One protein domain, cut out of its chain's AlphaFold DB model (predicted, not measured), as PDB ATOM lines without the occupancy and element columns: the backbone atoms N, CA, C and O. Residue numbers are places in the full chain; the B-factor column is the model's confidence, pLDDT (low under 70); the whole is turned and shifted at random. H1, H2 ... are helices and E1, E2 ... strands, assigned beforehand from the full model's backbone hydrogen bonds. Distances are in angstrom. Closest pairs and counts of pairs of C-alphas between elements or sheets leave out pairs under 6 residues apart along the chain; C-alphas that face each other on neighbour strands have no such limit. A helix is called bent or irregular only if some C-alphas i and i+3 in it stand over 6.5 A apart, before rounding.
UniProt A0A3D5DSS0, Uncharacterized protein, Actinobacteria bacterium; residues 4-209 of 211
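This is residues 4 to 209 of the 211 residues of an uncharacterized protein of Actinobacteria bacterium (UniProt A0A3D5DSS0). Three helices, H1, H7 and H8, lie side by side in a row, and H4 crosses one face of it over H1 and H7, with H5 slanting over H1 on the same face. The helical hairpin H2 and H3 lies at one end of the long axis and a two-stranded hairpin, E1 and E2, at the other, while residues 78 to 99 wind back from H3 to H4 with no named element. The printed part has 206 residues with eight named helices and two named strands, in the order H1 H2 H3 H4 H5 H6 E1 E2 H7 H8; the sheet E1 - E2 is antiparallel, and the class is mostly helix. The whole is loose, with a radius of gyration of the C-alphas of 21.2 A, and the C-alphas span 72 by 51 by 29 A.

Strand E1, residues 140 to 144, begins at C-alpha 140, (30.425, -4.095, -10.555), and is 12.8 A long; E2, residues 150 to 154, is 12.9 A long. H6, residues 133 to 137, precedes E1, and H5, residues 118 to 129, comes before H6. After E2 follow H7, residues 158 to 183, 37.4 A long, and H8, residues 187 to 208, 30.5 A long, which ends at C-alpha 208, (21.303, 11.053, -14.491). H1, residues 4 to 23, begins at C-alpha 4, (19.344, -5.502, -13.072), and is 29.1 A long. H2, residues 29 to 54, is 38.1 A long, and H3, residues 58 to 77, is 28.4 A long. H4, residues 100 to 111, is irregular: C-alphas 107 and 110 are 7.2 A apart, against about 5 A in a regular helix.

E1 and E2 form an antiparallel hairpin, with 143 degrees between their directions; N 143 and O 151 are 2.8 A apart and N 153 and O 141 3.0 A, both within hydrogen-bond range. H6 touches residues 124 to 128 of H5, closest at the C-alphas of Gly 135 and Ala 127, 4.6 A. H1 is the hub and touches four helices. H5 touches residues 4 to 11 of H1 at a steep tilt of 50 degrees, closest at the C-alphas of Tyr 125 and Arg 11, 5.7 A. H4 touches residues 14 to 22 of H1, about perpendicular at 90 degrees, closest at the C-alphas of Thr 104 and Ala 18, 5.3 A. H1 and H7 touch at a shallow tilt of 18 degrees, the same way, closest at the C-alphas of Trp 21 and Pro 175, 4.1 A. H7 and H8 form a helical hairpin at 12 degrees, closest at the C-alphas of Ser 159 and Gly 208, 4.5 A. H1 and H2 only just touch, with 3 pairs of C-alphas within 8 A, the closest being Leu 23 and Arg 33, 6.1 A. H2 and H3 form a helical hairpin at 20 degrees, closest at the C-alphas of Ala 49 and Gly 64, 4.3 A; H3 and H1 are apart. Every O i to N i+4 pair is within hydrogen-bond range in H1, H2, H3, H6 and H8, against 6 of 8 in H4, 7 of 8 in H5 and 21 of 22 in H7.

The two C-alphas farthest apart, those of Ala 79 and Asp 147, are 74.9 A apart. The printed part has no cut, and the link H3 to H4, 22 residues, is long. The mean pLDDT of the printed part is 88.4; residues 114 to 117, 186 and 206 to 209 are under 70.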
ATOM      1  N   ILE A   4      19.840  -4.366 -12.297       79.12
ATOM      2  CA  ILE A   4      19.344  -5.502 -13.072       79.12
ATOM      3  C   ILE A   4      17.830  -5.407 -13.285       79.12
ATOM      4  O   ILE A   4      17.395  -5.407 -14.429       79.12
ATOM      5  N   GLY A   5      17.025  -5.276 -12.223       83.50
ATOM      6  CA  GLY A   5      15.559  -5.246 -12.344       83.50
ATOM      7  C   GLY A   5      15.059  -4.160 -13.312       83.50
ATOM      8  O   GLY A   5      14.385  -4.480 -14.292       83.50
ATOM      9  N   PRO A   6      15.437  -2.887 -13.105       85.56
ATOM     10  CA  PRO A   6      15.173  -1.804 -14.053       85.56
ATOM     11  C   PRO A   6      15.668  -2.076 -15.482       85.56
ATOM     12  O   PRO A   6      14.941  -1.797 -16.434       85.56
ATOM     13  N   THR A   7      16.862  -2.654 -15.657       86.75
ATOM     14  CA  THR A   7      17.379  -3.050 -16.979       86.75
ATOM     15  C   THR A   7      16.489  -4.104 -17.642       86.75
ATOM     16  O   THR A   7      16.206  -3.990 -18.833       86.75
ATOM     17  N   LEU A   8      15.979  -5.091 -16.899       88.62
ATOM     18  CA  LEU A   8      15.036  -6.083 -17.432       88.62
ATOM     19  C   LEU A   8      13.728  -5.425 -17.886       88.62
ATOM     20  O   LEU A   8      13.262  -5.681 -18.994       88.62
ATOM     21  N   ILE A   9      13.173  -4.522 -17.073       89.56
ATOM     22  CA  ILE A   9      11.942  -3.789 -17.410       89.56
ATOM     23  C   ILE A   9      12.136  -2.973 -18.690       89.56
ATOM     24  O   ILE A   9      11.320  -3.046 -19.610       89.56
ATOM     25  N   ALA A  10      13.232  -2.222 -18.778       90.56
ATOM     26  CA  ALA A  10      13.564  -1.448 -19.965       90.56
ATOM     27  C   ALA A  10      13.746  -2.346 -21.195       90.56
ATOM     28  O   ALA A  10      13.248  -2.023 -22.272       90.56
ATOM     29  N   ARG A  11      14.381  -3.511 -21.030       92.00
ATOM     30  CA  ARG A  11      14.576  -4.485 -22.105       92.00
ATOM     31  C   ARG A  11      13.254  -5.015 -22.661       92.00
ATOM     32  O   ARG A  11      13.114  -5.106 -23.883       92.00
ATOM     33  N   SER A  12      12.304  -5.339 -21.787       92.31
ATOM     34  CA  SER A  12      10.956  -5.759 -22.178       92.31
ATOM     35  C   SER A  12      10.185  -4.618 -22.844       92.31
ATOM     36  O   SER A  12       9.558  -4.822 -23.883       92.31
ATOM     37  N   ALA A  13      10.277  -3.400 -22.296       94.38
ATOM     38  CA  ALA A  13       9.649  -2.218 -22.879       94.38
ATOM     39  C   ALA A  13      10.152  -1.953 -24.308       94.38
ATOM     40  O   ALA A  13       9.339  -1.686 -25.192       94.38
ATOM     41  N   MET A  14      11.460  -2.095 -24.557       93.38
ATOM     42  CA  MET A  14      12.047  -1.977 -25.897       93.38
ATOM     43  C   MET A  14      11.410  -2.955 -26.884       93.38
ATOM     44  O   MET A  14      11.019  -2.550 -27.972       93.38
ATOM     45  N   GLU A  15      11.287  -4.231 -26.520       93.25
ATOM     46  CA  GLU A  15      10.755  -5.282 -27.398       93.25
ATOM     47  C   GLU A  15       9.277  -5.086 -27.748       93.25
ATOM     48  O   GLU A  15       8.888  -5.123 -28.924       93.25
ATOM     49  N   ILE A  16       8.456  -4.835 -26.727       93.38
ATOM     50  CA  ILE A  16       7.017  -4.603 -26.880       93.38
ATOM     51  C   ILE A  16       6.793  -3.321 -27.688       93.38
ATOM     52  O   ILE A  16       6.052  -3.315 -28.679       93.38
ATOM     53  N   GLY A  17       7.487  -2.246 -27.308       95.31
ATOM     54  CA  GLY A  17       7.407  -0.953 -27.970       95.31
ATOM     55  C   GLY A  17       7.823  -1.016 -29.436       95.31
ATOM     56  O   GLY A  17       7.114  -0.512 -30.306       95.31
ATOM     57  N   ALA A  18       8.919  -1.712 -29.738       95.62
ATOM     58  CA  ALA A  18       9.439  -1.842 -31.094       95.62
ATOM     59  C   ALA A  18       8.493  -2.634 -32.011       95.62
ATOM     60  O   ALA A  18       8.309  -2.267 -33.176       95.62
ATOM     61  N   THR A  19       7.820  -3.658 -31.479       95.94
ATOM     62  CA  THR A  19       6.792  -4.420 -32.207       95.94
ATOM     63  C   THR A  19       5.599  -3.536 -32.576       95.94
ATOM     64  O   THR A  19       5.207  -3.471 -33.746       95.94
ATOM     65  N   ALA A  20       5.061  -2.783 -31.610       95.31
ATOM     66  CA  ALA A  20       3.974  -1.834 -31.859       95.31
ATOM     67  C   ALA A  20       4.398  -0.729 -32.842       95.31
ATOM     68  O   ALA A  20       3.672  -0.396 -33.782       95.31
ATOM     69  N   TRP A  21       5.615  -0.207 -32.686       96.31
ATOM     70  CA  TRP A  21       6.192   0.811 -33.560       96.31
ATOM     71  C   TRP A  21       6.306   0.316 -35.005       96.31
ATOM     72  O   TRP A  21       6.014   1.067 -35.939       96.31
ATOM     73  N   TRP A  22       6.687  -0.947 -35.215       96.69
ATOM     74  CA  TRP A  22       6.741  -1.570 -36.537       96.69
ATOM     75  C   TRP A  22       5.362  -1.709 -37.179       96.69
ATOM     76  O   TRP A  22       5.188  -1.316 -38.337       96.69
ATOM     77  N   LEU A  23       4.376  -2.223 -36.439       95.81
ATOM     78  CA  LEU A  23       3.000  -2.373 -36.922       95.81
ATOM     79  C   LEU A  23       2.390  -1.031 -37.335       95.81
ATOM     80  O   LEU A  23       1.738  -0.921 -38.375       95.81
ATOM     81  N   MET A  24       2.673   0.014 -36.562       95.38
ATOM     82  CA  MET A  24       2.090   1.340 -36.754       95.38
ATOM     83  C   MET A  24       2.913   2.240 -37.679       95.38
ATOM     84  O   MET A  24       2.715   3.452 -37.688       95.38
ATOM     85  N   LYS A  25       3.828   1.687 -38.492       94.88
ATOM     86  CA  LYS A  25       4.597   2.484 -39.463       94.88
ATOM     87  C   LYS A  25       3.643   3.351 -40.320       94.88
ATOM     88  O   LYS A  25       2.735   2.798 -40.951       94.88
ATOM     89  N   PRO A  26       3.840   4.681 -40.372       92.50
ATOM     90  CA  PRO A  26       3.012   5.560 -41.191       92.50
ATOM     91  C   PRO A  26       3.110   5.220 -42.683       92.50
ATOM     92  O   PRO A  26       4.144   4.744 -43.156       92.50
ATOM     93  N   GLY A  27       2.023   5.451 -43.424       91.62
ATOM     94  CA  GLY A  27       2.003   5.346 -44.888       91.62
ATOM     95  C   GLY A  27       2.054   3.931 -45.483       91.62
ATOM     96  O   GLY A  27       2.050   3.802 -46.699       91.62
ATOM     97  N   ILE A  28       2.071   2.855 -44.682       94.31
ATOM     98  CA  ILE A  28       2.115   1.477 -45.226       94.31
ATOM     99  C   ILE A  28       0.767   0.974 -45.774       94.31
ATOM    100  O   ILE A  28       0.721  -0.063 -46.427       94.31
ATOM    101  N   GLY A  29      -0.331   1.690 -45.514       94.12
ATOM    102  CA  GLY A  29      -1.683   1.276 -45.896       94.12
ATOM    103  C   GLY A  29      -2.243   0.120 -45.055       94.12
ATOM    104  O   GLY A  29      -1.530  -0.537 -44.294       94.12
ATOM    105  N   ALA A  30      -3.550  -0.124 -45.176       94.44
ATOM    106  CA  ALA A  30      -4.244  -1.145 -44.389       94.44
ATOM    107  C   ALA A  30      -3.760  -2.565 -44.725       94.44
ATOM    108  O   ALA A  30      -3.453  -3.331 -43.817       94.44
ATOM    109  N   ARG A  31      -3.604  -2.895 -46.018       96.38
ATOM    110  CA  ARG A  31      -3.210  -4.243 -46.462       96.38
ATOM    111  C   ARG A  31      -1.871  -4.684 -45.876       96.38
ATOM    112  O   ARG A  31      -1.814  -5.718 -45.220       96.38
ATOM    113  N   ARG A  32      -0.810  -3.882 -46.032       97.00
ATOM    114  CA  ARG A  32       0.514  -4.227 -45.481       97.00
ATOM    115  C   ARG A  32       0.488  -4.312 -43.959       97.00
ATOM    116  O   ARG A  32       1.137  -5.187 -43.398       97.00
ATOM    117  N   ARG A  33      -0.276  -3.445 -43.278       96.69
ATOM    118  CA  ARG A  33      -0.443  -3.521 -41.817       96.69
ATOM    119  C   ARG A  33      -1.099  -4.833 -41.390       96.69
ATOM    120  O   ARG A  33      -0.610  -5.467 -40.460       96.69
ATOM    121  N   THR A  34      -2.136  -5.267 -42.103       97.31
ATOM    122  CA  THR A  34      -2.761  -6.575 -41.894       97.31
ATOM    123  C   THR A  34      -1.772  -7.711 -42.149       97.31
ATOM    124  O   THR A  34      -1.650  -8.590 -41.305       97.31
ATOM    125  N   CYS A  35      -0.982  -7.666 -43.228       98.00
ATOM    126  CA  CYS A  35       0.067  -8.663 -43.475       98.00
ATOM    127  C   CYS A  35       1.078  -8.735 -42.317       98.00
ATOM    128  O   CYS A  35       1.393  -9.825 -41.850       98.00
ATOM    129  N   ARG A  36       1.528  -7.591 -41.778       97.88
ATOM    130  CA  ARG A  36       2.415  -7.548 -40.599       97.88
ATOM    131  C   ARG A  36       1.790  -8.162 -39.351       97.88
ATOM    132  O   ARG A  36       2.463  -8.893 -38.628       97.88
ATOM    133  N   GLN A  37       0.518  -7.869 -39.092       97.62
ATOM    134  CA  GLN A  37      -0.204  -8.454 -37.965       97.62
ATOM    135  C   GLN A  37      -0.345  -9.972 -38.129       97.62
ATOM    136  O   GLN A  37      -0.086 -10.705 -37.178       97.62
ATOM    137  N   LEU A  38      -0.666 -10.449 -39.333       98.19
ATOM    138  CA  LEU A  38      -0.763 -11.878 -39.638       98.19
ATOM    139  C   LEU A  38       0.589 -12.590 -39.509       98.19
ATOM    140  O   LEU A  38       0.629 -13.702 -38.990       98.19
ATOM    141  N   VAL A  39       1.699 -11.943 -39.893       98.19
ATOM    142  CA  VAL A  39       3.059 -12.455 -39.643       98.19
ATOM    143  C   VAL A  39       3.275 -12.694 -38.147       98.19
ATOM    144  O   VAL A  39       3.681 -13.789 -37.763       98.19
ATOM    145  N   LEU A  40       2.967 -11.708 -37.295       97.44
ATOM    146  CA  LEU A  40       3.122 -11.845 -35.840       97.44
ATOM    147  C   LEU A  40       2.214 -12.929 -35.261       97.44
ATOM    148  O   LEU A  40       2.672 -13.750 -34.469       97.44
ATOM    149  N   SER A  41       0.946 -12.966 -35.670       97.81
ATOM    150  CA  SER A  41      -0.002 -13.976 -35.197       97.81
ATOM    151  C   SER A  41       0.416 -15.389 -35.592       97.81
ATOM    152  O   SER A  41       0.304 -16.300 -34.776       97.81
ATOM    153  N   LEU A  42       0.957 -15.569 -36.800       98.00
ATOM    154  CA  LEU A  42       1.447 -16.862 -37.263       98.00
ATOM    155  C   LEU A  42       2.704 -17.303 -36.501       98.00
ATOM    156  O   LEU A  42       2.790 -18.455 -36.083       98.00
ATOM    157  N   ILE A  43       3.657 -16.390 -36.271       97.56
ATOM    158  CA  ILE A  43       4.838 -16.659 -35.431       97.56
ATOM    159  C   ILE A  43       4.396 -17.067 -34.022       97.56
ATOM    160  O   ILE A  43       4.867 -18.081 -33.510       97.56
ATOM    161  N   SER A  44       3.481 -16.307 -33.414       96.94
ATOM    162  CA  SER A  44       2.993 -16.556 -32.056       96.94
ATOM    163  C   SER A  44       2.325 -17.924 -31.928       96.94
ATOM    164  O   SER A  44       2.656 -18.670 -31.013       96.94
ATOM    165  N   ALA A  45       1.429 -18.280 -32.855       97.88
ATOM    166  CA  ALA A  45       0.738 -19.570 -32.842       97.88
ATOM    167  C   ALA A  45       1.720 -20.745 -32.951       97.88
ATOM    168  O   ALA A  45       1.675 -21.689 -32.164       97.88
ATOM    169  N   ARG A  46       2.679 -20.640 -33.879       98.06
ATOM    170  CA  ARG A  46       3.708 -21.664 -34.096       98.06
ATOM    171  C   ARG A  46       4.628 -21.834 -32.894       98.06
ATOM    172  O   ARG A  46       4.985 -22.959 -32.565       98.06
ATOM    173  N   ARG A  47       5.023 -20.732 -32.246       97.31
ATOM    174  CA  ARG A  47       5.846 -20.774 -31.029       97.31
ATOM    175  C   ARG A  47       5.081 -21.353 -29.846       97.31
ATOM    176  O   ARG A  47       5.660 -22.145 -29.118       97.31
ATOM    177  N   ALA A  48       3.800 -21.019 -29.688       96.25
ATOM    178  CA  ALA A  48       2.963 -21.612 -28.649       96.25
ATOM    179  C   ALA A  48       2.862 -23.137 -28.813       96.25
ATOM    180  O   ALA A  48       3.118 -23.867 -27.861       96.25
ATOM    181  N   ALA A  49       2.597 -23.620 -30.033       97.50
ATOM    182  CA  ALA A  49       2.570 -25.055 -30.319       97.50
ATOM    183  C   ALA A  49       3.929 -25.735 -30.060       97.50
ATOM    184  O   ALA A  49       3.961 -26.822 -29.493       97.50
ATOM    185  N   GLN A  50       5.039 -25.086 -30.439       97.75
ATOM    186  CA  GLN A  50       6.393 -25.590 -30.183       97.75
ATOM    187  C   GLN A  50       6.681 -25.716 -28.680       97.75
ATOM    188  O   GLN A  50       7.144 -26.757 -28.231       97.75
ATOM    189  N   VAL A  51       6.407 -24.666 -27.899       97.06
ATOM    190  CA  VAL A  51       6.647 -24.673 -26.447       97.06
ATOM    191  C   VAL A  51       5.780 -25.732 -25.767       97.06
ATOM    192  O   VAL A  51       6.263 -26.455 -24.902       97.06
ATOM    193  N   ALA A  52       4.521 -25.872 -26.183       97.19
ATOM    194  CA  ALA A  52       3.644 -26.916 -25.667       97.19
ATOM    195  C   ALA A  52       4.162 -28.329 -25.989       97.19
ATOM    196  O   ALA A  52       4.127 -29.207 -25.134       97.19
ATOM    197  N   GLU A  53       4.701 -28.544 -27.191       97.31
ATOM    198  CA  GLU A  53       5.353 -29.804 -27.568       97.31
ATOM    199  C   GLU A  53       6.584 -30.097 -26.692       97.31
ATOM    200  O   GLU A  53       6.715 -31.204 -26.169       97.31
ATOM    201  N   GLU A  54       7.444 -29.100 -26.462       97.25
ATOM    202  CA  GLU A  54       8.619 -29.211 -25.584       97.25
ATOM    203  C   GLU A  54       8.228 -29.548 -24.132       97.25
ATOM    204  O   GLU A  54       8.903 -30.342 -23.472       97.25
ATOM    205  N   LEU A  55       7.107 -28.999 -23.656       97.44
ATOM    206  CA  LEU A  55       6.543 -29.262 -22.329       97.44
ATOM    207  C   LEU A  55       5.688 -30.537 -22.257       97.44
ATOM    208  O   LEU A  55       5.251 -30.904 -21.167       97.44
ATOM    209  N   ARG A  56       5.475 -31.232 -23.384       97.62
ATOM    210  CA  ARG A  56       4.585 -32.402 -23.507       97.62
ATOM    211  C   ARG A  56       3.143 -32.115 -23.069       97.62
ATOM    212  O   ARG A  56       2.474 -32.978 -22.505       97.62
ATOM    213  N   ASP A  57       2.666 -30.909 -23.352       97.81
ATOM    214  CA  ASP A  57       1.293 -30.469 -23.117       97.81
ATOM    215  C   ASP A  57       0.469 -30.598 -24.410       97.81
ATOM    216  O   ASP A  57       0.488 -29.736 -25.294       97.81
ATOM    217  N   ASP A  58      -0.251 -31.712 -24.546       97.38
ATOM    218  CA  ASP A  58      -1.058 -32.004 -25.736       97.38
ATOM    219  C   ASP A  58      -2.287 -31.099 -25.897       97.38
ATOM    220  O   ASP A  58      -2.808 -30.954 -27.009       97.38
ATOM    221  N   GLU A  59      -2.792 -30.505 -24.817       97.50
ATOM    222  CA  GLU A  59      -3.911 -29.569 -24.889       97.50
ATOM    223  C   GLU A  59      -3.441 -28.231 -25.453       97.50
ATOM    224  O   GLU A  59      -3.935 -27.806 -26.505       97.50
ATOM    225  N   ALA A  60      -2.407 -27.638 -24.852       96.25
ATOM    226  CA  ALA A  60      -1.825 -26.388 -25.332       96.25
ATOM    227  C   ALA A  60      -1.262 -26.527 -26.758       96.25
ATOM    228  O   ALA A  60      -1.360 -25.603 -27.574       96.25
ATOM    229  N   ARG A  61      -0.731 -27.705 -27.118       97.75
ATOM    230  CA  ARG A  61      -0.253 -27.975 -28.480       97.75
ATOM    231  C   ARG A  61      -1.395 -27.939 -29.492       97.75
ATOM    232  O   ARG A  61      -1.260 -27.306 -30.540       97.75
ATOM    233  N   ARG A  62      -2.525 -28.591 -29.190       97.69
ATOM    234  CA  ARG A  62      -3.723 -28.553 -30.049       97.69
ATOM    235  C   ARG A  62      -4.274 -27.138 -30.176       97.69
ATOM    236  O   ARG A  62      -4.658 -26.747 -31.276       97.69
ATOM    237  N   GLU A  63      -4.265 -26.358 -29.099       97.25
ATOM    238  CA  GLU A  63      -4.681 -24.956 -29.139       97.25
ATOM    239  C   GLU A  63      -3.779 -24.111 -30.051       97.25
ATOM    240  O   GLU A  63      -4.282 -23.369 -30.901       97.25
ATOM    241  N   GLY A  64      -2.455 -24.265 -29.939       96.56
ATOM    242  CA  GLY A  64      -1.487 -23.580 -30.796       96.56
ATOM    243  C   GLY A  64      -1.666 -23.913 -32.282       96.56
ATOM    244  O   GLY A  64      -1.666 -23.005 -33.119       96.56
ATOM    245  N   LEU A  65      -1.899 -25.189 -32.614       98.00
ATOM    246  CA  LEU A  65      -2.201 -25.631 -33.983       98.00
ATOM    247  C   LEU A  65      -3.533 -25.061 -34.490       98.00
ATOM    248  O   LEU A  65      -3.592 -24.518 -35.590       98.00
ATOM    249  N   ALA A  66      -4.583 -25.088 -33.667       98.12
ATOM    250  CA  ALA A  66      -5.870 -24.495 -34.021       98.12
ATOM    251  C   ALA A  66      -5.764 -22.974 -34.242       98.12
ATOM    252  O   ALA A  66      -6.435 -22.417 -35.112       98.12
ATOM    253  N   GLN A  67      -4.913 -22.281 -33.478       98.00
ATOM    254  CA  GLN A  67      -4.631 -20.864 -33.693       98.00
ATOM    255  C   GLN A  67      -3.878 -20.628 -35.010       98.00
ATOM    256  O   GLN A  67      -4.206 -19.674 -35.718       98.00
ATOM    257  N   GLU A  68      -2.915 -21.482 -35.369       98.38
ATOM    258  CA  GLU A  68      -2.243 -21.426 -36.674       98.38
ATOM    259  C   GLU A  68      -3.256 -21.587 -37.820       98.38
ATOM    260  O   GLU A  68      -3.294 -20.748 -38.726       98.38
ATOM    261  N   ASP A  69      -4.148 -22.575 -37.733       98.44
ATOM    262  CA  ASP A  69      -5.192 -22.813 -38.735       98.44
ATOM    263  C   ASP A  69      -6.142 -21.620 -38.893       98.44
ATOM    264  O   ASP A  69      -6.488 -21.243 -40.020       98.44
ATOM    265  N   ARG A  70      -6.525 -20.968 -37.785       98.50
ATOM    266  CA  ARG A  70      -7.338 -19.738 -37.807       98.50
ATOM    267  C   ARG A  70      -6.641 -18.607 -38.562       98.50
ATOM    268  O   ARG A  70      -7.277 -17.938 -39.379       98.50
ATOM    269  N   VAL A  71      -5.339 -18.407 -38.340       98.31
ATOM    270  CA  VAL A  71      -4.556 -17.372 -39.039       98.31
ATOM    271  C   VAL A  71      -4.449 -17.689 -40.535       98.31
ATOM    272  O   VAL A  71      -4.672 -16.807 -41.368       98.31
ATOM    273  N   LEU A  72      -4.186 -18.945 -40.903       98.31
ATOM    274  CA  LEU A  72      -4.128 -19.375 -42.307       98.31
ATOM    275  C   LEU A  72      -5.487 -19.242 -43.013       98.31
ATOM    276  O   LEU A  72      -5.553 -18.817 -44.170       98.31
ATOM    277  N   ALA A  73      -6.584 -19.551 -42.322       98.31
ATOM    278  CA  ALA A  73      -7.935 -19.334 -42.830       98.31
ATOM    279  C   ALA A  73      -8.236 -17.842 -43.043       98.31
ATOM    280  O   ALA A  73      -8.821 -17.476 -44.064       98.31
ATOM    281  N   GLN A  74      -7.789 -16.969 -42.136       97.94
ATOM    282  CA  GLN A  74      -7.924 -15.520 -42.290       97.94
ATOM    283  C   GLN A  74      -7.131 -14.992 -43.495       97.94
ATOM    284  O   GLN A  74      -7.664 -14.184 -44.256       97.94
ATOM    285  N   ILE A  75      -5.906 -15.482 -43.719       97.94
ATOM    286  CA  ILE A  75      -5.100 -15.159 -44.913       97.94
ATOM    287  C   ILE A  75      -5.872 -15.509 -46.191       97.94
ATOM    288  O   ILE A  75      -6.001 -14.665 -47.080       97.94
ATOM    289  N   ARG A  76      -6.458 -16.716 -46.258       98.00
ATOM    290  CA  ARG A  76      -7.298 -17.141 -47.394       98.00
ATOM    291  C   ARG A  76      -8.510 -16.229 -47.579       98.00
ATOM    292  O   ARG A  76      -8.750 -15.756 -48.686       98.00
ATOM    293  N   LYS A  77      -9.244 -15.939 -46.499       97.88
ATOM    294  CA  LYS A  77     -10.447 -15.089 -46.524       97.88
ATOM    295  C   LYS A  77     -10.163 -13.673 -47.034       97.88
ATOM    296  O   LYS A  77     -11.013 -13.079 -47.686       97.88
ATOM    297  N   LEU A  78      -8.984 -13.132 -46.736       97.25
ATOM    298  CA  LEU A  78      -8.566 -11.791 -47.153       97.25
ATOM    299  C   LEU A  78      -7.925 -11.752 -48.551       97.25
ATOM    300  O   LEU A  78      -7.433 -10.696 -48.956       97.25
ATOM    301  N   ALA A  79      -7.905 -12.883 -49.270       97.06
ATOM    302  CA  ALA A  79      -7.205 -13.035 -50.545       97.06
ATOM    303  C   ALA A  79      -5.747 -12.535 -50.462       97.06
ATOM    304  O   ALA A  79      -5.264 -11.800 -51.325       97.06
ATOM    305  N   ILE A  80      -5.066 -12.875 -49.364       97.25
ATOM    306  CA  ILE A  80      -3.640 -12.615 -49.157       97.25
ATOM    307  C   ILE A  80      -2.863 -13.854 -49.614       97.25
ATOM    308  O   ILE A  80      -3.293 -14.988 -49.382       97.25
ATOM    309  N   ILE A  81      -1.720 -13.641 -50.272       95.31
ATOM    310  CA  ILE A  81      -0.844 -14.737 -50.713       95.31
ATOM    311  C   ILE A  81      -0.409 -15.569 -49.498       95.31
ATOM    312  O   ILE A  81      -0.065 -15.023 -48.447       95.31
ATOM    313  N   GLN A  82      -0.428 -16.899 -49.636       95.62
ATOM    314  CA  GLN A  82      -0.022 -17.810 -48.562       95.62
ATOM    315  C   GLN A  82       1.412 -17.521 -48.081       95.62
ATOM    316  O   GLN A  82       2.265 -17.141 -48.888       95.62
ATOM    317  N   PRO A  83       1.688 -17.695 -46.774       97.25
ATOM    318  CA  PRO A  83       2.992 -17.392 -46.205       97.25
ATOM    319  C   PRO A  83       4.080 -18.274 -46.821       97.25
ATOM    320  O   PRO A  83       3.905 -19.483 -46.972       97.25
ATOM    321  N   THR A  84       5.229 -17.675 -47.115       97.56
ATOM    322  CA  THR A  84       6.441 -18.372 -47.566       97.56
ATOM    323  C   THR A  84       7.553 -18.255 -46.519       97.56
ATOM    324  O   THR A  84       7.381 -17.618 -45.478       97.56
ATOM    325  N   GLY A  85       8.706 -18.878 -46.773       95.38
ATOM    326  CA  GLY A  85       9.870 -18.812 -45.886       95.38
ATOM    327  C   GLY A  85       9.832 -19.795 -44.705       95.38
ATOM    328  O   GLY A  85       8.960 -20.664 -44.635       95.38
ATOM    329  N   PRO A  86      10.808 -19.702 -43.781       95.50
ATOM    330  CA  PRO A  86      10.933 -20.630 -42.658       95.50
ATOM    331  C   PRO A  86       9.744 -20.579 -41.691       95.50
ATOM    332  O   PRO A  86       9.155 -19.520 -41.469       95.50
ATOM    333  N   ARG A  87       9.460 -21.702 -41.011       93.81
ATOM    334  CA  ARG A  87       8.328 -21.848 -40.070       93.81
ATOM    335  C   ARG A  87       8.221 -20.690 -39.069       93.81
ATOM    336  O   ARG A  87       7.153 -20.103 -38.928       93.81
ATOM    337  N   TYR A  88       9.327 -20.317 -38.426       94.75
ATOM    338  CA  TYR A  88       9.363 -19.254 -37.407       94.75
ATOM    339  C   TYR A  88       9.795 -17.879 -37.937       94.75
ATOM    340  O   TYR A  88       9.981 -16.953 -37.152       94.75
ATOM    341  N   ARG A  89       9.957 -17.740 -39.258       95.69
ATOM    342  CA  ARG A  89      10.208 -16.468 -39.950       95.69
ATOM    343  C   ARG A  89       9.376 -16.401 -41.241       95.69
ATOM    344  O   ARG A  89       9.949 -16.352 -42.330       95.69
ATOM    345  N   PRO A  90       8.034 -16.446 -41.140       97.38
ATOM    346  CA  PRO A  90       7.178 -16.391 -42.312       97.38
ATOM    347  C   PRO A  90       7.304 -15.042 -43.026       97.38
ATOM    348  O   PRO A  90       7.577 -14.003 -42.414       97.38
ATOM    349  N   VAL A  91       7.062 -15.074 -44.331       98.31
ATOM    350  CA  VAL A  91       6.971 -13.908 -45.206       98.31
ATOM    351  C   VAL A  91       5.569 -13.872 -45.807       98.31
ATOM    352  O   VAL A  91       5.142 -14.841 -46.430       98.31
ATOM    353  N   ILE A  92       4.847 -12.766 -45.626       98.12
ATOM    354  CA  ILE A  92       3.500 -12.556 -46.177       98.12
ATOM    355  C   ILE A  92       3.526 -11.283 -47.017       98.12
ATOM    356  O   ILE A  92       3.707 -10.191 -46.481       98.12
ATOM    357  N   GLU A  93       3.376 -11.423 -48.336       96.94
ATOM    358  CA  GLU A  93       3.416 -10.308 -49.304       96.94
ATOM    359  C   GLU A  93       4.629  -9.374 -49.120       96.94
ATOM    360  O   GLU A  93       4.520  -8.149 -49.152       96.94
ATOM    361  N   GLY A  94       5.802  -9.967 -48.881       95.81
ATOM    362  CA  GLY A  94       7.058  -9.241 -48.665       95.81
ATOM    363  C   GLY A  94       7.245  -8.674 -47.252       95.81
ATOM    364  O   GLY A  94       8.309  -8.134 -46.957       95.81
ATOM    365  N   GLU A  95       6.266  -8.809 -46.355       97.31
ATOM    366  CA  GLU A  95       6.425  -8.467 -44.941       97.31
ATOM    367  C   GLU A  95       6.954  -9.669 -44.152       97.31
ATOM    368  O   GLU A  95       6.407 -10.768 -44.226       97.31
ATOM    369  N   SER A  96       7.992  -9.447 -43.350       96.88
ATOM    370  CA  SER A  96       8.490 -10.393 -42.347       96.88
ATOM    371  C   SER A  96       8.885  -9.625 -41.092       96.88
ATOM    372  O   SER A  96       9.240  -8.442 -41.179       96.88
ATOM    373  N   PHE A  97       8.793 -10.266 -39.925       95.44
ATOM    374  CA  PHE A  97       9.126  -9.606 -38.668       95.44
ATOM    375  C   PHE A  97      10.642  -9.366 -38.598       95.44
ATOM    376  O   PHE A  97      11.404 -10.328 -38.718       95.44
ATOM    377  N   PRO A  98      11.104  -8.112 -38.444       93.88
ATOM    378  CA  PRO A  98      12.530  -7.833 -38.366       93.88
ATOM    379  C   PRO A  98      13.147  -8.416 -37.094       93.88
ATOM    380  O   PRO A  98      12.471  -8.575 -36.079       93.88
ATOM    381  N   GLU A  99      14.459  -8.640 -37.118       91.06
ATOM    382  CA  GLU A  99      15.198  -9.012 -35.913       91.06
ATOM    383  C   GLU A  99      15.017  -7.953 -34.819       91.06
ATOM    384  O   GLU A  99      15.159  -6.753 -35.069       91.06
ATOM    385  N   ALA A 100      14.743  -8.396 -33.590       88.19
ATOM    386  CA  ALA A 100      14.439  -7.508 -32.469       88.19
ATOM    387  C   ALA A 100      15.576  -6.508 -32.182       88.19
ATOM    388  O   ALA A 100      15.309  -5.333 -31.918       88.19
ATOM    389  N   THR A 101      16.840  -6.920 -32.345       89.12
ATOM    390  CA  THR A 101      18.011  -6.028 -32.260       89.12
ATOM    391  C   THR A 101      17.924  -4.868 -33.251       89.12
ATOM    392  O   THR A 101      18.142  -3.714 -32.890       89.12
ATOM    393  N   ASP A 102      17.595  -5.158 -34.510       90.00
ATOM    394  CA  ASP A 102      17.533  -4.144 -35.561       90.00
ATOM    395  C   ASP A 102      16.298  -3.262 -35.406       90.00
ATOM    396  O   ASP A 102      16.343  -2.059 -35.671       90.00
ATOM    397  N   LEU A 103      15.187  -3.854 -34.972       92.88
ATOM    398  CA  LEU A 103      13.932  -3.143 -34.821       92.88
ATOM    399  C   LEU A 103      13.975  -2.141 -33.664       92.88
ATOM    400  O   LEU A 103      13.575  -0.990 -33.838       92.88
ATOM    401  N   THR A 104      14.501  -2.558 -32.515       92.25
ATOM    402  CA  THR A 104      14.688  -1.682 -31.348       92.25
ATOM    403  C   THR A 104      15.699  -0.577 -31.635       92.25
ATOM    404  O   THR A 104      15.436   0.580 -31.313       92.25
ATOM    405  N   ALA A 105      16.804  -0.897 -32.318       89.38
ATOM    406  CA  ALA A 105      17.797   0.091 -32.731       89.38
ATOM    407  C   ALA A 105      17.178   1.186 -33.615       89.38
ATOM    408  O   ALA A 105      17.334   2.365 -33.313       89.38
ATOM    409  N   ARG A 106      16.412   0.804 -34.650       91.44
ATOM    410  CA  ARG A 106      15.716   1.749 -35.548       91.44
ATOM    411  C   ARG A 106      14.645   2.576 -34.838       91.44
ATOM    412  O   ARG A 106      14.392   3.709 -35.235       91.44
ATOM    413  N   MET A 107      13.978   2.007 -33.834       93.31
ATOM    414  CA  MET A 107      12.991   2.735 -33.035       93.31
ATOM    415  C   MET A 107      13.654   3.823 -32.185       93.31
ATOM    416  O   MET A 107      13.129   4.930 -32.109       93.31
ATOM    417  N   LEU A 108      14.788   3.515 -31.551       90.31
ATOM    418  CA  LEU A 108      15.453   4.414 -30.604       90.31
ATOM    419  C   LEU A 108      16.446   5.383 -31.254       90.31
ATOM    420  O   LEU A 108      16.749   6.408 -30.657       90.31
ATOM    421  N   GLU A 109      16.936   5.095 -32.458       89.19
ATOM    422  CA  GLU A 109      17.904   5.929 -33.187       89.19
ATOM    423  C   GLU A 109      17.535   7.425 -33.245       89.19
ATOM    424  O   GLU A 109      18.384   8.242 -32.886       89.19
ATOM    425  N   PRO A 110      16.282   7.832 -33.538       87.38
ATOM    426  CA  PRO A 110      15.907   9.248 -33.526       87.38
ATOM    427  C   PRO A 110      15.965   9.915 -32.141       87.38
ATOM    428  O   PRO A 110      15.933  11.139 -32.053       87.38
ATOM    429  N   CYS A 111      15.994   9.134 -31.057       86.44
ATOM    430  CA  CYS A 111      16.032   9.647 -29.685       86.44
ATOM    431  C   CYS A 111      17.452   9.966 -29.209       86.44
ATOM    432  O   CYS A 111      17.599  10.699 -28.237       86.44
ATOM    433  N   TYR A 112      18.474   9.436 -29.885       83.50
ATOM    434  CA  TYR A 112      19.879   9.581 -29.504       83.50
ATOM    435  C   TYR A 112      20.714  10.129 -30.676       83.50
ATOM    436  O   TYR A 112      21.611   9.439 -31.171       83.50
ATOM    437  N   PRO A 113      20.424  11.356 -31.156       72.31
ATOM    438  CA  PRO A 113      21.168  11.957 -32.258       72.31
ATOM    439  C   PRO A 113      22.648  12.108 -31.878       72.31
ATOM    440  O   PRO A 113      22.978  12.716 -30.863       72.31
ATOM    441  N   GLY A 114      23.542  11.532 -32.686       67.19
ATOM    442  CA  GLY A 114      24.994  11.573 -32.466       67.19
ATOM    443  C   GLY A 114      25.570  10.392 -31.678       67.19
ATOM    444  O   GLY A 114      26.789  10.254 -31.605       67.19
ATOM    445  N   LEU A 115      24.733   9.499 -31.142       66.19
ATOM    446  CA  LEU A 115      25.201   8.299 -30.452       66.19
ATOM    447  C   LEU A 115      25.323   7.142 -31.454       66.19
ATOM    448  O   LEU A 115      24.337   6.515 -31.845       66.19
ATOM    449  N   ALA A 116      26.550   6.871 -31.904       59.66
ATOM    450  CA  ALA A 116      26.821   5.754 -32.801       59.66
ATOM    451  C   ALA A 116      26.528   4.418 -32.090       59.66
ATOM    452  O   ALA A 116      27.129   4.096 -31.068       59.66
ATOM    453  N   GLY A 117      25.615   3.618 -32.650       62.12
ATOM    454  CA  GLY A 117      25.392   2.239 -32.215       62.12
ATOM    455  C   GLY A 117      24.247   2.027 -31.223       62.12
ATOM    456  O   GLY A 117      24.429   1.338 -30.223       62.12
ATOM    457  N   THR A 118      23.024   2.472 -31.530       70.94
ATOM    458  CA  THR A 118      21.817   2.106 -30.750       70.94
ATOM    459  C   THR A 118      21.571   0.592 -30.657       70.94
ATOM    460  O   THR A 118      20.924   0.118 -29.722       70.94
ATOM    461  N   ARG A 119      22.163  -0.201 -31.561       78.25
ATOM    462  CA  ARG A 119      22.243  -1.671 -31.449       78.25
ATOM    463  C   ARG A 119      22.947  -2.128 -30.169       78.25
ATOM    464  O   ARG A 119      22.596  -3.172 -29.621       78.25
ATOM    465  N   SER A 120      23.931  -1.369 -29.693       75.81
ATOM    466  CA  SER A 120      24.670  -1.659 -28.465       75.81
ATOM    467  C   SER A 120      23.774  -1.552 -27.233       75.81
ATOM    468  O   SER A 120      23.913  -2.383 -26.345       75.81
ATOM    469  N   PHE A 121      22.789  -0.638 -27.208       74.25
ATOM    470  CA  PHE A 121      21.797  -0.591 -26.126       74.25
ATOM    471  C   PHE A 121      21.040  -1.911 -26.018       74.25
ATOM    472  O   PHE A 121      21.032  -2.535 -24.962       74.25
ATOM    473  N   TYR A 122      20.475  -2.393 -27.125       81.81
ATOM    474  CA  TYR A 122      19.770  -3.673 -27.114       81.81
ATOM    475  C   TYR A 122      20.674  -4.815 -26.639       81.81
ATOM    476  O   TYR A 122      20.271  -5.592 -25.779       81.81
ATOM    477  N   ARG A 123      21.913  -4.891 -27.145       83.88
ATOM    478  CA  ARG A 123      22.875  -5.937 -26.761       83.88
ATOM    479  C   ARG A 123      23.205  -5.905 -25.272       83.88
ATOM    480  O   ARG A 123      23.097  -6.944 -24.631       83.88
ATOM    481  N   SER A 124      23.532  -4.740 -24.712       82.06
ATOM    482  CA  SER A 124      23.867  -4.608 -23.289       82.06
ATOM    483  C   SER A 124      22.700  -5.004 -22.390       82.06
ATOM    484  O   SER A 124      22.882  -5.757 -21.438       82.06
ATOM    485  N   TYR A 125      21.481  -4.572 -22.716       86.38
ATOM    486  CA  TYR A 125      20.297  -4.937 -21.939       86.38
ATOM    487  C   TYR A 125      19.940  -6.426 -22.117       86.38
ATOM    488  O   TYR A 125      19.524  -7.084 -21.165       86.38
ATOM    489  N   SER A 126      20.151  -6.990 -23.312       86.00
ATOM    490  CA  SER A 126      19.965  -8.425 -23.568       86.00
ATOM    491  C   SER A 126      20.988  -9.285 -22.824       86.00
ATOM    492  O   SER A 126      20.646 -10.374 -22.373       86.00
ATOM    493  N   ALA A 127      22.220  -8.802 -22.658       87.06
ATOM    494  CA  ALA A 127      23.255  -9.481 -21.884       87.06
ATOM    495  C   ALA A 127      22.820  -9.694 -20.433       87.06
ATOM    496  O   ALA A 127      22.956 -10.788 -19.893       87.06
ATOM    497  N   VAL A 128      22.246  -8.649 -19.832       87.38
ATOM    498  CA  VAL A 128      21.715  -8.686 -18.466       87.38
ATOM    499  C   VAL A 128      20.515  -9.626 -18.376       87.38
ATOM    500  O   VAL A 128      20.466 -10.447 -17.463       87.38
ATOM    501  N   LEU A 129      19.597  -9.574 -19.351       87.56
ATOM    502  CA  LEU A 129      18.446 -10.486 -19.431       87.56
ATOM    503  C   LEU A 129      18.858 -11.962 -19.479       87.56
ATOM    504  O   LEU A 129      18.241 -12.789 -18.817       87.56
ATOM    505  N   HIS A 130      19.907 -12.292 -20.229       87.81
ATOM    506  CA  HIS A 130      20.404 -13.663 -20.344       87.81
ATOM    507  C   HIS A 130      21.407 -14.055 -19.248       87.81
ATOM    508  O   HIS A 130      22.013 -15.119 -19.346       87.81
ATOM    509  N   GLY A 131      21.621 -13.212 -18.231       86.19
ATOM    510  CA  GLY A 131      22.580 -13.492 -17.158       86.19
ATOM    511  C   GLY A 131      24.025 -13.629 -17.647       86.19
ATOM    512  O   GLY A 131      24.834 -14.302 -17.014       86.19
ATOM    513  N   GLN A 132      24.364 -13.021 -18.787       89.50
ATOM    514  CA  GLN A 132      25.710 -13.092 -19.345       89.50
ATOM    515  C   GLN A 132      26.675 -12.324 -18.443       89.50
ATOM    516  O   GLN A 132      26.421 -11.165 -18.107       89.50
ATOM    517  N   LEU A 133      27.806 -12.951 -18.097       85.38
ATOM    518  CA  LEU A 133      28.764 -12.397 -17.137       85.38
ATOM    519  C   LEU A 133      29.180 -10.968 -17.503       85.38
ATOM    520  O   LEU A 133      29.058 -10.082 -16.669       85.38
ATOM    521  N   TYR A 134      29.561 -10.696 -18.756       84.38
ATOM    522  CA  TYR A 134      29.939  -9.336 -19.174       84.38
ATOM    523  C   TYR A 134      28.806  -8.308 -19.002       84.38
ATOM    524  O   TYR A 134      29.073  -7.137 -18.746       84.38
ATOM    525  N   GLY A 135      27.543  -8.730 -19.126       84.62
ATOM    526  CA  GLY A 135      26.374  -7.888 -18.889       84.62
ATOM    527  C   GLY A 135      26.252  -7.512 -17.415       84.62
ATOM    528  O   GLY A 135      26.077  -6.339 -17.092       84.62
ATOM    529  N   LEU A 136      26.406  -8.503 -16.535       84.38
ATOM    530  CA  LEU A 136      26.349  -8.342 -15.079       84.38
ATOM    531  C   LEU A 136      27.545  -7.555 -14.523       84.38
ATOM    532  O   LEU A 136      27.380  -6.738 -13.620       84.38
ATOM    533  N   MET A 137      28.728  -7.737 -15.108       84.69
ATOM    534  CA  MET A 137      29.947  -7.020 -14.727       84.69
ATOM    535  C   MET A 137      29.827  -5.499 -14.907       84.69
ATOM    536  O   MET A 137      30.517  -4.761 -14.212       84.69
ATOM    537  N   ASN A 138      28.910  -5.002 -15.752       79.12
ATOM    538  CA  ASN A 138      28.658  -3.557 -15.893       79.12
ATOM    539  C   ASN A 138      28.118  -2.893 -14.614       79.12
ATOM    540  O   ASN A 138      28.122  -1.667 -14.513       79.12
ATOM    541  N   PHE A 139      27.638  -3.679 -13.646       80.81
ATOM    542  CA  PHE A 139      27.155  -3.186 -12.354       80.81
ATOM    543  C   PHE A 139      28.160  -3.408 -11.218       80.81
ATOM    544  O   PHE A 139      27.832  -3.169 -10.056       80.81
ATOM    545  N   MET A 140      29.363  -3.888 -11.530       83.12
ATOM    546  CA  MET A 140      30.425  -4.095 -10.555       83.12
ATOM    547  C   MET A 140      31.464  -2.984 -10.669       83.12
ATOM    548  O   MET A 140      31.725  -2.443 -11.742       83.12
ATOM    549  N   THR A 141      32.056  -2.601  -9.547       81.00
ATOM    550  CA  THR A 141      33.191  -1.674  -9.510       81.00
ATOM    551  C   THR A 141      34.240  -2.247  -8.558       81.00
ATOM    552  O   THR A 141      33.863  -2.802  -7.521       81.00
ATOM    553  N   PRO A 142      35.536  -2.186  -8.912       84.19
ATOM    554  CA  PRO A 142      36.590  -2.622  -8.010       84.19
ATOM    555  C   PRO A 142      36.605  -1.736  -6.762       84.19
ATOM    556  O   PRO A 142      36.611  -0.510  -6.861       84.19
ATOM    557  N   ALA A 143      36.613  -2.367  -5.596       83.44
ATOM    558  CA  ALA A 143      36.845  -1.751  -4.302       83.44
ATOM    559  C   ALA A 143      38.153  -2.315  -3.737       83.44
ATOM    560  O   ALA A 143      38.340  -3.531  -3.712       83.44
ATOM    561  N   ILE A 144      39.063  -1.434  -3.326       87.50
ATOM    562  CA  ILE A 144      40.305  -1.832  -2.660       87.50
ATOM    563  C   ILE A 144      39.974  -2.054  -1.184       87.50
ATOM    564  O   ILE A 144      39.369  -1.186  -0.556       87.50
ATOM    565  N   GLN A 145      40.317  -3.225  -0.665       87.06
ATOM    566  CA  GLN A 145      40.156  -3.576   0.742       87.06
ATOM    567  C   GLN A 145      41.344  -3.075   1.575       87.06
ATOM    568  O   GLN A 145      42.395  -2.730   1.032       87.06
ATOM    569  N   ASP A 146      41.193  -3.073   2.900       89.81
ATOM    570  CA  ASP A 146      42.227  -2.602   3.837       89.81
ATOM    571  C   ASP A 146      43.541  -3.405   3.745       89.81
ATOM    572  O   ASP A 146      44.611  -2.889   4.057       89.81
ATOM    573  N   ASP A 147      43.478  -4.654   3.270       92.69
ATOM    574  CA  ASP A 147      44.630  -5.532   3.024       92.69
ATOM    575  C   ASP A 147      45.281  -5.340   1.635       92.69
ATOM    576  O   ASP A 147      46.209  -6.063   1.272       92.69
ATOM    577  N   GLY A 148      44.796  -4.378   0.843       88.81
ATOM    578  CA  GLY A 148      45.261  -4.096  -0.516       88.81
ATOM    579  C   GLY A 148      44.675  -5.006  -1.603       88.81
ATOM    580  O   GLY A 148      44.976  -4.809  -2.781       88.81
ATOM    581  N   SER A 149      43.829  -5.983  -1.255       91.69
ATOM    582  CA  SER A 149      43.148  -6.834  -2.236       91.69
ATOM    583  C   SER A 149      42.007  -6.095  -2.952       91.69
ATOM    584  O   SER A 149      41.427  -5.143  -2.432       91.69
ATOM    585  N   ILE A 150      41.665  -6.528  -4.172       88.56
ATOM    586  CA  ILE A 150      40.543  -5.968  -4.941       88.56
ATOM    587  C   ILE A 150      39.327  -6.878  -4.786       88.56
ATOM    588  O   ILE A 150      39.346  -8.030  -5.218       88.56
ATOM    589  N   LEU A 151      38.239  -6.327  -4.255       87.06
ATOM    590  CA  LEU A 151      36.928  -6.960  -4.246       87.06
ATOM    591  C   LEU A 151      36.021  -6.282  -5.272       87.06
ATOM    592  O   LEU A 151      35.906  -5.059  -5.318       87.06
ATOM    593  N   LEU A 152      35.331  -7.071  -6.092       84.19
ATOM    594  CA  LEU A 152      34.277  -6.539  -6.950       84.19
ATOM    595  C   LEU A 152      33.016  -6.333  -6.119       84.19
ATOM    596  O   LEU A 152      32.403  -7.291  -5.651       84.19
ATOM    597  N   SER A 153      32.627  -5.073  -5.953       80.81
ATOM    598  CA  SER A 153      31.404  -4.714  -5.246       80.81
ATOM    599  C   SER A 153      30.304  -4.348  -6.233       80.81
ATOM    600  O   SER A 153      30.537  -3.645  -7.223       80.81
ATOM    601  N   TRP A 154      29.088  -4.824  -5.962       78.44
ATOM    602  CA  TRP A 154      27.897  -4.419  -6.698       78.44
ATOM    603  C   TRP A 154      27.564  -2.968  -6.378       78.44
ATOM    604  O   TRP A 154      27.336  -2.613  -5.223       78.44
ATOM    605  N   GLN A 155      27.456  -2.139  -7.411       73.50
ATOM    606  CA  GLN A 155      27.075  -0.745  -7.255       73.50
ATOM    607  C   GLN A 155      25.874  -0.386  -8.121       73.50
ATOM    608  O   GLN A 155      25.796  -0.685  -9.313       73.50
ATOM    609  N   LEU A 156      24.929   0.321  -7.502       70.62
ATOM    610  CA  LEU A 156      23.824   0.956  -8.202       70.62
ATOM    611  C   LEU A 156      24.275   2.340  -8.675       70.62
ATOM    612  O   LEU A 156      24.097   3.332  -7.972       70.62
ATOM    613  N   ARG A 157      24.863   2.416  -9.872       73.81
ATOM    614  CA  ARG A 157      25.151   3.715 -10.493       73.81
ATOM    615  C   ARG A 157      23.836   4.391 -10.874       73.81
ATOM    616  O   ARG A 157      23.053   3.827 -11.640       73.81
ATOM    617  N   GLY A 158      23.607   5.600 -10.359       74.62
ATOM    618  CA  GLY A 158      22.397   6.378 -10.647       74.62
ATOM    619  C   GLY A 158      22.167   6.547 -12.149       74.62
ATOM    620  O   GLY A 158      21.060   6.315 -12.625       74.62
ATOM    621  N   SER A 159      23.225   6.825 -12.911       75.62
ATOM    622  CA  SER A 159      23.180   6.946 -14.375       75.62
ATOM    623  C   SER A 159      22.627   5.701 -15.080       75.62
ATOM    624  O   SER A 159      21.868   5.828 -16.037       75.62
ATOM    625  N   VAL A 160      22.930   4.497 -14.587       76.75
ATOM    626  CA  VAL A 160      22.434   3.241 -15.170       76.75
ATOM    627  C   VAL A 160      20.954   3.031 -14.853       76.75
ATOM    628  O   VAL A 160      20.184   2.639 -15.728       76.75
ATOM    629  N   LEU A 161      20.536   3.342 -13.622       82.38
ATOM    630  CA  LEU A 161      19.127   3.307 -13.231       82.38
ATOM    631  C   LEU A 161      18.298   4.305 -14.052       82.38
ATOM    632  O   LEU A 161      17.278   3.931 -14.629       82.38
ATOM    633  N   TYR A 162      18.740   5.561 -14.122       83.56
ATOM    634  CA  TYR A 162      18.046   6.607 -14.872       83.56
ATOM    635  C   TYR A 162      18.042   6.321 -16.375       83.56
ATOM    636  O   TYR A 162      16.999   6.475 -17.002       83.56
ATOM    637  N   GLY A 163      19.142   5.810 -16.933       83.44
ATOM    638  CA  GLY A 163      19.195   5.378 -18.330       83.44
ATOM    639  C   GLY A 163      18.198   4.257 -18.642       83.44
ATOM    640  O   GLY A 163      17.520   4.308 -19.665       83.44
ATOM    641  N   ALA A 164      18.027   3.279 -17.745       86.56
ATOM    642  CA  ALA A 164      17.018   2.233 -17.922       86.56
ATOM    643  C   ALA A 164      15.589   2.800 -17.908       86.56
ATOM    644  O   ALA A 164      14.771   2.446 -18.758       86.56
ATOM    645  N   VAL A 165      15.293   3.721 -16.985       88.19
ATOM    646  CA  VAL A 165      13.990   4.407 -16.934       88.19
ATOM    647  C   VAL A 165      13.749   5.230 -18.201       88.19
ATOM    648  O   VAL A 165      12.662   5.169 -18.774       88.19
ATOM    649  N   GLU A 166      14.757   5.965 -18.668       88.38
ATOM    650  CA  GLU A 166      14.692   6.749 -19.900       88.38
ATOM    651  C   GLU A 166      14.372   5.858 -21.105       88.38
ATOM    652  O   GLU A 166      13.399   6.107 -21.818       88.38
ATOM    653  N   VAL A 167      15.126   4.773 -21.297       89.19
ATOM    654  CA  VAL A 167      14.913   3.824 -22.399       89.19
ATOM    655  C   VAL A 167      13.514   3.211 -22.339       89.19
ATOM    656  O   VAL A 167      12.855   3.092 -23.376       89.19
ATOM    657  N   ALA A 168      13.023   2.860 -21.147       91.94
ATOM    658  CA  ALA A 168      11.664   2.351 -20.982       91.94
ATOM    659  C   ALA A 168      10.618   3.386 -21.432       91.94
ATOM    660  O   ALA A 168       9.738   3.065 -22.233       91.94
ATOM    661  N   LEU A 169      10.741   4.642 -20.988       91.06
ATOM    662  CA  LEU A 169       9.835   5.731 -21.371       91.06
ATOM    663  C   LEU A 169       9.863   6.000 -22.881       91.06
ATOM    664  O   LEU A 169       8.808   6.121 -23.511       91.06
ATOM    665  N   LEU A 170      11.053   6.055 -23.482       91.50
ATOM    666  CA  LEU A 170      11.220   6.247 -24.924       91.50
ATOM    667  C   LEU A 170      10.593   5.102 -25.726       91.50
ATOM    668  O   LEU A 170       9.948   5.347 -26.747       91.50
ATOM    669  N   SER A 171      10.712   3.871 -25.228       93.44
ATOM    670  CA  SER A 171      10.160   2.680 -25.874       93.44
ATOM    671  C   SER A 171       8.633   2.657 -25.905       93.44
ATOM    672  O   SER A 171       8.067   2.057 -26.810       93.44
ATOM    673  N   PHE A 172       7.951   3.350 -24.989       91.88
ATOM    674  CA  PHE A 172       6.504   3.594 -25.086       91.88
ATOM    675  C   PHE A 172       6.171   4.847 -25.895       91.88
ATOM    676  O   PHE A 172       5.153   4.894 -26.587       91.88
ATOM    677  N   ARG A 173       7.039   5.860 -25.851       91.50
ATOM    678  CA  ARG A 173       6.827   7.114 -26.570       91.50
ATOM    679  C   ARG A 173       6.821   6.944 -28.067       91.50
ATOM    680  O   ARG A 173       5.870   7.367 -28.716       91.50
ATOM    681  N   GLU A 174       7.848   6.324 -28.618       92.50
ATOM    682  CA  GLU A 174       7.973   6.182 -30.065       92.50
ATOM    683  C   GLU A 174       6.806   5.422 -30.726       92.50
ATOM    684  O   GLU A 174       6.284   5.919 -31.732       92.50
ATOM    685  N   PRO A 175       6.320   4.272 -30.216       93.81
ATOM    686  CA  PRO A 175       5.124   3.644 -30.771       93.81
ATOM    687  C   PRO A 175       3.875   4.499 -30.571       93.81
ATOM    688  O   PRO A 175       3.073   4.586 -31.499       93.81
ATOM    689  N   PHE A 176       3.716   5.181 -29.429       91.19
ATOM    690  CA  PHE A 176       2.564   6.057 -29.201       91.19
ATOM    691  C   PHE A 176       2.479   7.184 -30.237       91.19
ATOM    692  O   PHE A 176       1.397   7.434 -30.764       91.19
ATOM    693  N   LYS A 177       3.611   7.793 -30.629       90.12
ATOM    694  CA  LYS A 177       3.645   8.780 -31.727       90.12
ATOM    695  C   LYS A 177       3.034   8.225 -33.012       90.12
ATOM    696  O   LYS A 177       2.203   8.874 -33.642       90.12
ATOM    697  N   ARG A 178       3.418   7.004 -33.387       92.62
ATOM    698  CA  ARG A 178       2.904   6.333 -34.587       92.62
ATOM    699  C   ARG A 178       1.435   5.937 -34.463       92.62
ATOM    700  O   ARG A 178       0.693   6.081 -35.431       92.62
ATOM    701  N   ILE A 179       1.011   5.470 -33.288       90.62
ATOM    702  CA  ILE A 179      -0.392   5.142 -33.006       90.62
ATOM    703  C   ILE A 179      -1.254   6.394 -33.141       90.62
ATOM    704  O   ILE A 179      -2.219   6.378 -33.897       90.62
ATOM    705  N   SER A 180      -0.869   7.485 -32.479       88.12
ATOM    706  CA  SER A 180      -1.600   8.753 -32.517       88.12
ATOM    707  C   SER A 180      -1.743   9.276 -33.946       88.12
ATOM    708  O   SER A 180      -2.839   9.645 -34.360       88.12
ATOM    709  N   GLN A 181      -0.658   9.236 -34.730       88.31
ATOM    710  CA  GLN A 181      -0.680   9.601 -36.150       88.31
ATOM    711  C   GLN A 181      -1.616   8.707 -36.968       88.31
ATOM    712  O   GLN A 181      -2.322   9.196 -37.844       88.31
ATOM    713  N   HIS A 182      -1.625   7.397 -36.706       87.19
ATOM    714  CA  HIS A 182      -2.484   6.472 -37.437       87.19
ATOM    715  C   HIS A 182      -3.966   6.652 -37.096       87.19
ATOM    716  O   HIS A 182      -4.795   6.618 -38.004       87.19
ATOM    717  N   MET A 183      -4.286   6.832 -35.814       85.50
ATOM    718  CA  MET A 183      -5.659   6.972 -35.328       85.50
ATOM    719  C   MET A 183      -6.255   8.356 -35.611       85.50
ATOM    720  O   MET A 183      -7.455   8.541 -35.431       85.50
ATOM    721  N   GLY A 184      -5.432   9.327 -36.021       83.06
ATOM    722  CA  GLY A 184      -5.868  10.710 -36.198       83.06
ATOM    723  C   GLY A 184      -6.316  11.356 -34.888       83.06
ATOM    724  O   GLY A 184      -7.168  12.240 -34.907       83.06
ATOM    725  N   TRP A 185      -5.788  10.891 -33.748       81.19
ATOM    726  CA  TRP A 185      -6.104  11.483 -32.451       81.19
ATOM    727  C   TRP A 185      -5.693  12.953 -32.423       81.19
ATOM    728  O   TRP A 185      -4.687  13.340 -33.027       81.19
ATOM    729  N   GLY A 186      -6.513  13.759 -31.745       69.50
ATOM    730  CA  GLY A 186      -6.376  15.204 -31.686       69.50
ATOM    731  C   GLY A 186      -4.973  15.636 -31.275       69.50
ATOM    732  O   GLY A 186      -4.292  15.001 -30.465       69.50
ATOM    733  N   ARG A 187      -4.531  16.756 -31.856       71.38
ATOM    734  CA  ARG A 187      -3.215  17.336 -31.572       71.38
ATOM    735  C   ARG A 187      -3.074  17.675 -30.082       71.38
ATOM    736  O   ARG A 187      -2.001  17.501 -29.526       71.38
ATOM    737  N   LEU A 188      -4.170  18.064 -29.425       74.81
ATOM    738  CA  LEU A 188      -4.185  18.476 -28.024       74.81
ATOM    739  C   LEU A 188      -3.874  17.329 -27.050       74.81
ATOM    740  O   LEU A 188      -2.994  17.479 -26.206       74.81
ATOM    741  N   GLU A 189      -4.556  16.184 -27.147       71.44
ATOM    742  CA  GLU A 189      -4.322  15.044 -26.248       71.44
ATOM    743  C   GLU A 189      -2.906  14.490 -26.417       71.44
ATOM    744  O   GLU A 189      -2.222  14.180 -25.436       71.44
ATOM    745  N   TYR A 190      -2.446  14.421 -27.666       73.12
ATOM    746  CA  TYR A 190      -1.087  14.023 -28.005       73.12
ATOM    747  C   TYR A 190      -0.041  15.005 -27.457       73.12
ATOM    748  O   TYR A 190       0.932  14.569 -26.839       73.12
ATOM    749  N   ASP A 191      -0.253  16.313 -27.612       77.94
ATOM    750  CA  ASP A 191       0.664  17.352 -27.136       77.94
ATOM    751  C   ASP A 191       0.719  17.397 -25.600       77.94
ATOM    752  O   ASP A 191       1.802  17.520 -25.019       77.94
ATOM    753  N   LEU A 192      -0.417  17.227 -24.914       79.06
ATOM    754  CA  LEU A 192      -0.477  17.137 -23.449       79.06
ATOM    755  C   LEU A 192       0.271  15.905 -22.935       79.06
ATOM    756  O   LEU A 192       1.049  15.997 -21.975       79.06
ATOM    757  N   TRP A 193       0.070  14.761 -23.588       79.12
ATOM    758  CA  TRP A 193       0.776  13.530 -23.266       79.12
ATOM    759  C   TRP A 193       2.285  13.673 -23.509       79.12
ATOM    760  O   TRP A 193       3.077  13.397 -22.604       79.12
ATOM    761  N   LEU A 194       2.697  14.203 -24.666       78.81
ATOM    762  CA  LEU A 194       4.102  14.481 -24.978       78.81
ATOM    763  C   LEU A 194       4.735  15.442 -23.977       78.81
ATOM    764  O   LEU A 194       5.855  15.202 -23.540       78.81
ATOM    765  N   THR A 195       4.027  16.500 -23.583       79.88
ATOM    766  CA  THR A 195       4.519  17.476 -22.603       79.88
ATOM    767  C   THR A 195       4.717  16.827 -21.235       79.88
ATOM    768  O   THR A 195       5.658  17.153 -20.509       79.88
ATOM    769  N   ARG A 196       3.840  15.896 -20.846       79.38
ATOM    770  CA  ARG A 196       3.985  15.140 -19.598       79.38
ATOM    771  C   ARG A 196       5.173  14.182 -19.662       79.38
ATOM    772  O   ARG A 196       5.986  14.188 -18.743       79.38
ATOM    773  N   VAL A 197       5.305  13.415 -20.745       81.31
ATOM    774  CA  VAL A 197       6.439  12.497 -20.936       81.31
ATOM    775  C   VAL A 197       7.757  13.256 -21.053       81.31
ATOM    776  O   VAL A 197       8.736  12.839 -20.450       81.31
ATOM    777  N   GLY A 198       7.783  14.388 -21.759       79.25
ATOM    778  CA  GLY A 198       8.945  15.269 -21.874       79.25
ATOM    779  C   GLY A 198       9.411  15.777 -20.513       79.25
ATOM    780  O   GLY A 198      10.572  15.603 -20.172       79.25
ATOM    781  N   ARG A 199       8.491  16.269 -19.671       77.25
ATOM    782  CA  ARG A 199       8.815  16.655 -18.286       77.25
ATOM    783  C   ARG A 199       9.375  15.493 -17.464       77.25
ATOM    784  O   ARG A 199      10.324  15.683 -16.709       77.25
ATOM    785  N   SER A 200       8.797  14.298 -17.588       76.69
ATOM    786  CA  SER A 200       9.316  13.108 -16.902       76.69
ATOM    787  C   SER A 200      10.708  12.718 -17.398       76.69
ATOM    788  O   SER A 200      11.561  12.399 -16.574       76.69
ATOM    789  N   LEU A 201      10.949  12.784 -18.711       79.00
ATOM    790  CA  LEU A 201      12.264  12.556 -19.305       79.00
ATOM    791  C   LEU A 201      13.264  13.587 -18.782       79.00
ATOM    792  O   LEU A 201      14.259  13.177 -18.210       79.00
ATOM    793  N   ASP A 202      12.957  14.884 -18.828       77.50
ATOM    794  CA  ASP A 202      13.853  15.943 -18.343       77.50
ATOM    795  C   ASP A 202      14.278  15.739 -16.882       77.50
ATOM    796  O   ASP A 202      15.443  15.945 -16.539       77.50
ATOM    797  N   VAL A 203      13.362  15.308 -16.005       74.75
ATOM    798  CA  VAL A 203      13.702  14.983 -14.609       74.75
ATOM    799  C   VAL A 203      14.670  13.802 -14.537       74.75
ATOM    800  O   VAL A 203      15.616  13.838 -13.752       74.75
ATOM    801  N   VAL A 204      14.448  12.763 -15.343       74.25
ATOM    802  CA  VAL A 204      15.301  11.569 -15.396       74.25
ATOM    803  C   VAL A 204      16.681  11.916 -15.961       74.25
ATOM    804  O   VAL A 204      17.688  11.595 -15.329       74.25
ATOM    805  N   THR A 205      16.756  12.642 -17.077       71.06
ATOM    806  CA  THR A 205      18.020  13.001 -17.734       71.06
ATOM    807  C   THR A 205      18.840  13.985 -16.892       71.06
ATOM    808  O   THR A 205      20.052  13.818 -16.753       71.06
ATOM    809  N   ARG A 206      18.198  14.975 -16.247       63.78
ATOM    810  CA  ARG A 206      18.877  15.918 -15.331       63.78
ATOM    811  C   ARG A 206      19.370  15.259 -14.048       63.78
ATOM    812  O   ARG A 206      20.355  15.711 -13.485       63.78
ATOM    813  N   ARG A 207      18.701  14.213 -13.556       58.88
ATOM    814  CA  ARG A 207      19.163  13.453 -12.379       58.88
ATOM    815  C   ARG A 207      20.227  12.412 -12.728       58.88
ATOM    816  O   ARG A 207      21.030  12.076 -11.867       58.88
ATOM    817  N   GLY A 208      20.261  11.942 -13.973       56.41
ATOM    818  CA  GLY A 208      21.303  11.053 -14.491       56.41
ATOM    819  C   GLY A 208      22.633  11.737 -14.833       56.41
ATOM    820  O   GLY A 208      23.617  11.033 -15.030       56.41
ATOM    821  N   SER A 209      22.672  13.075 -14.890       52.53
ATOM    822  CA  SER A 209      23.854  13.887 -15.245       52.53
ATOM    823  C   SER A 209      24.694  14.355 -14.045       52.53
ATOM    824  O   SER A 209      25.735  14.973 -14.246       52.53
TER     825      SER A 209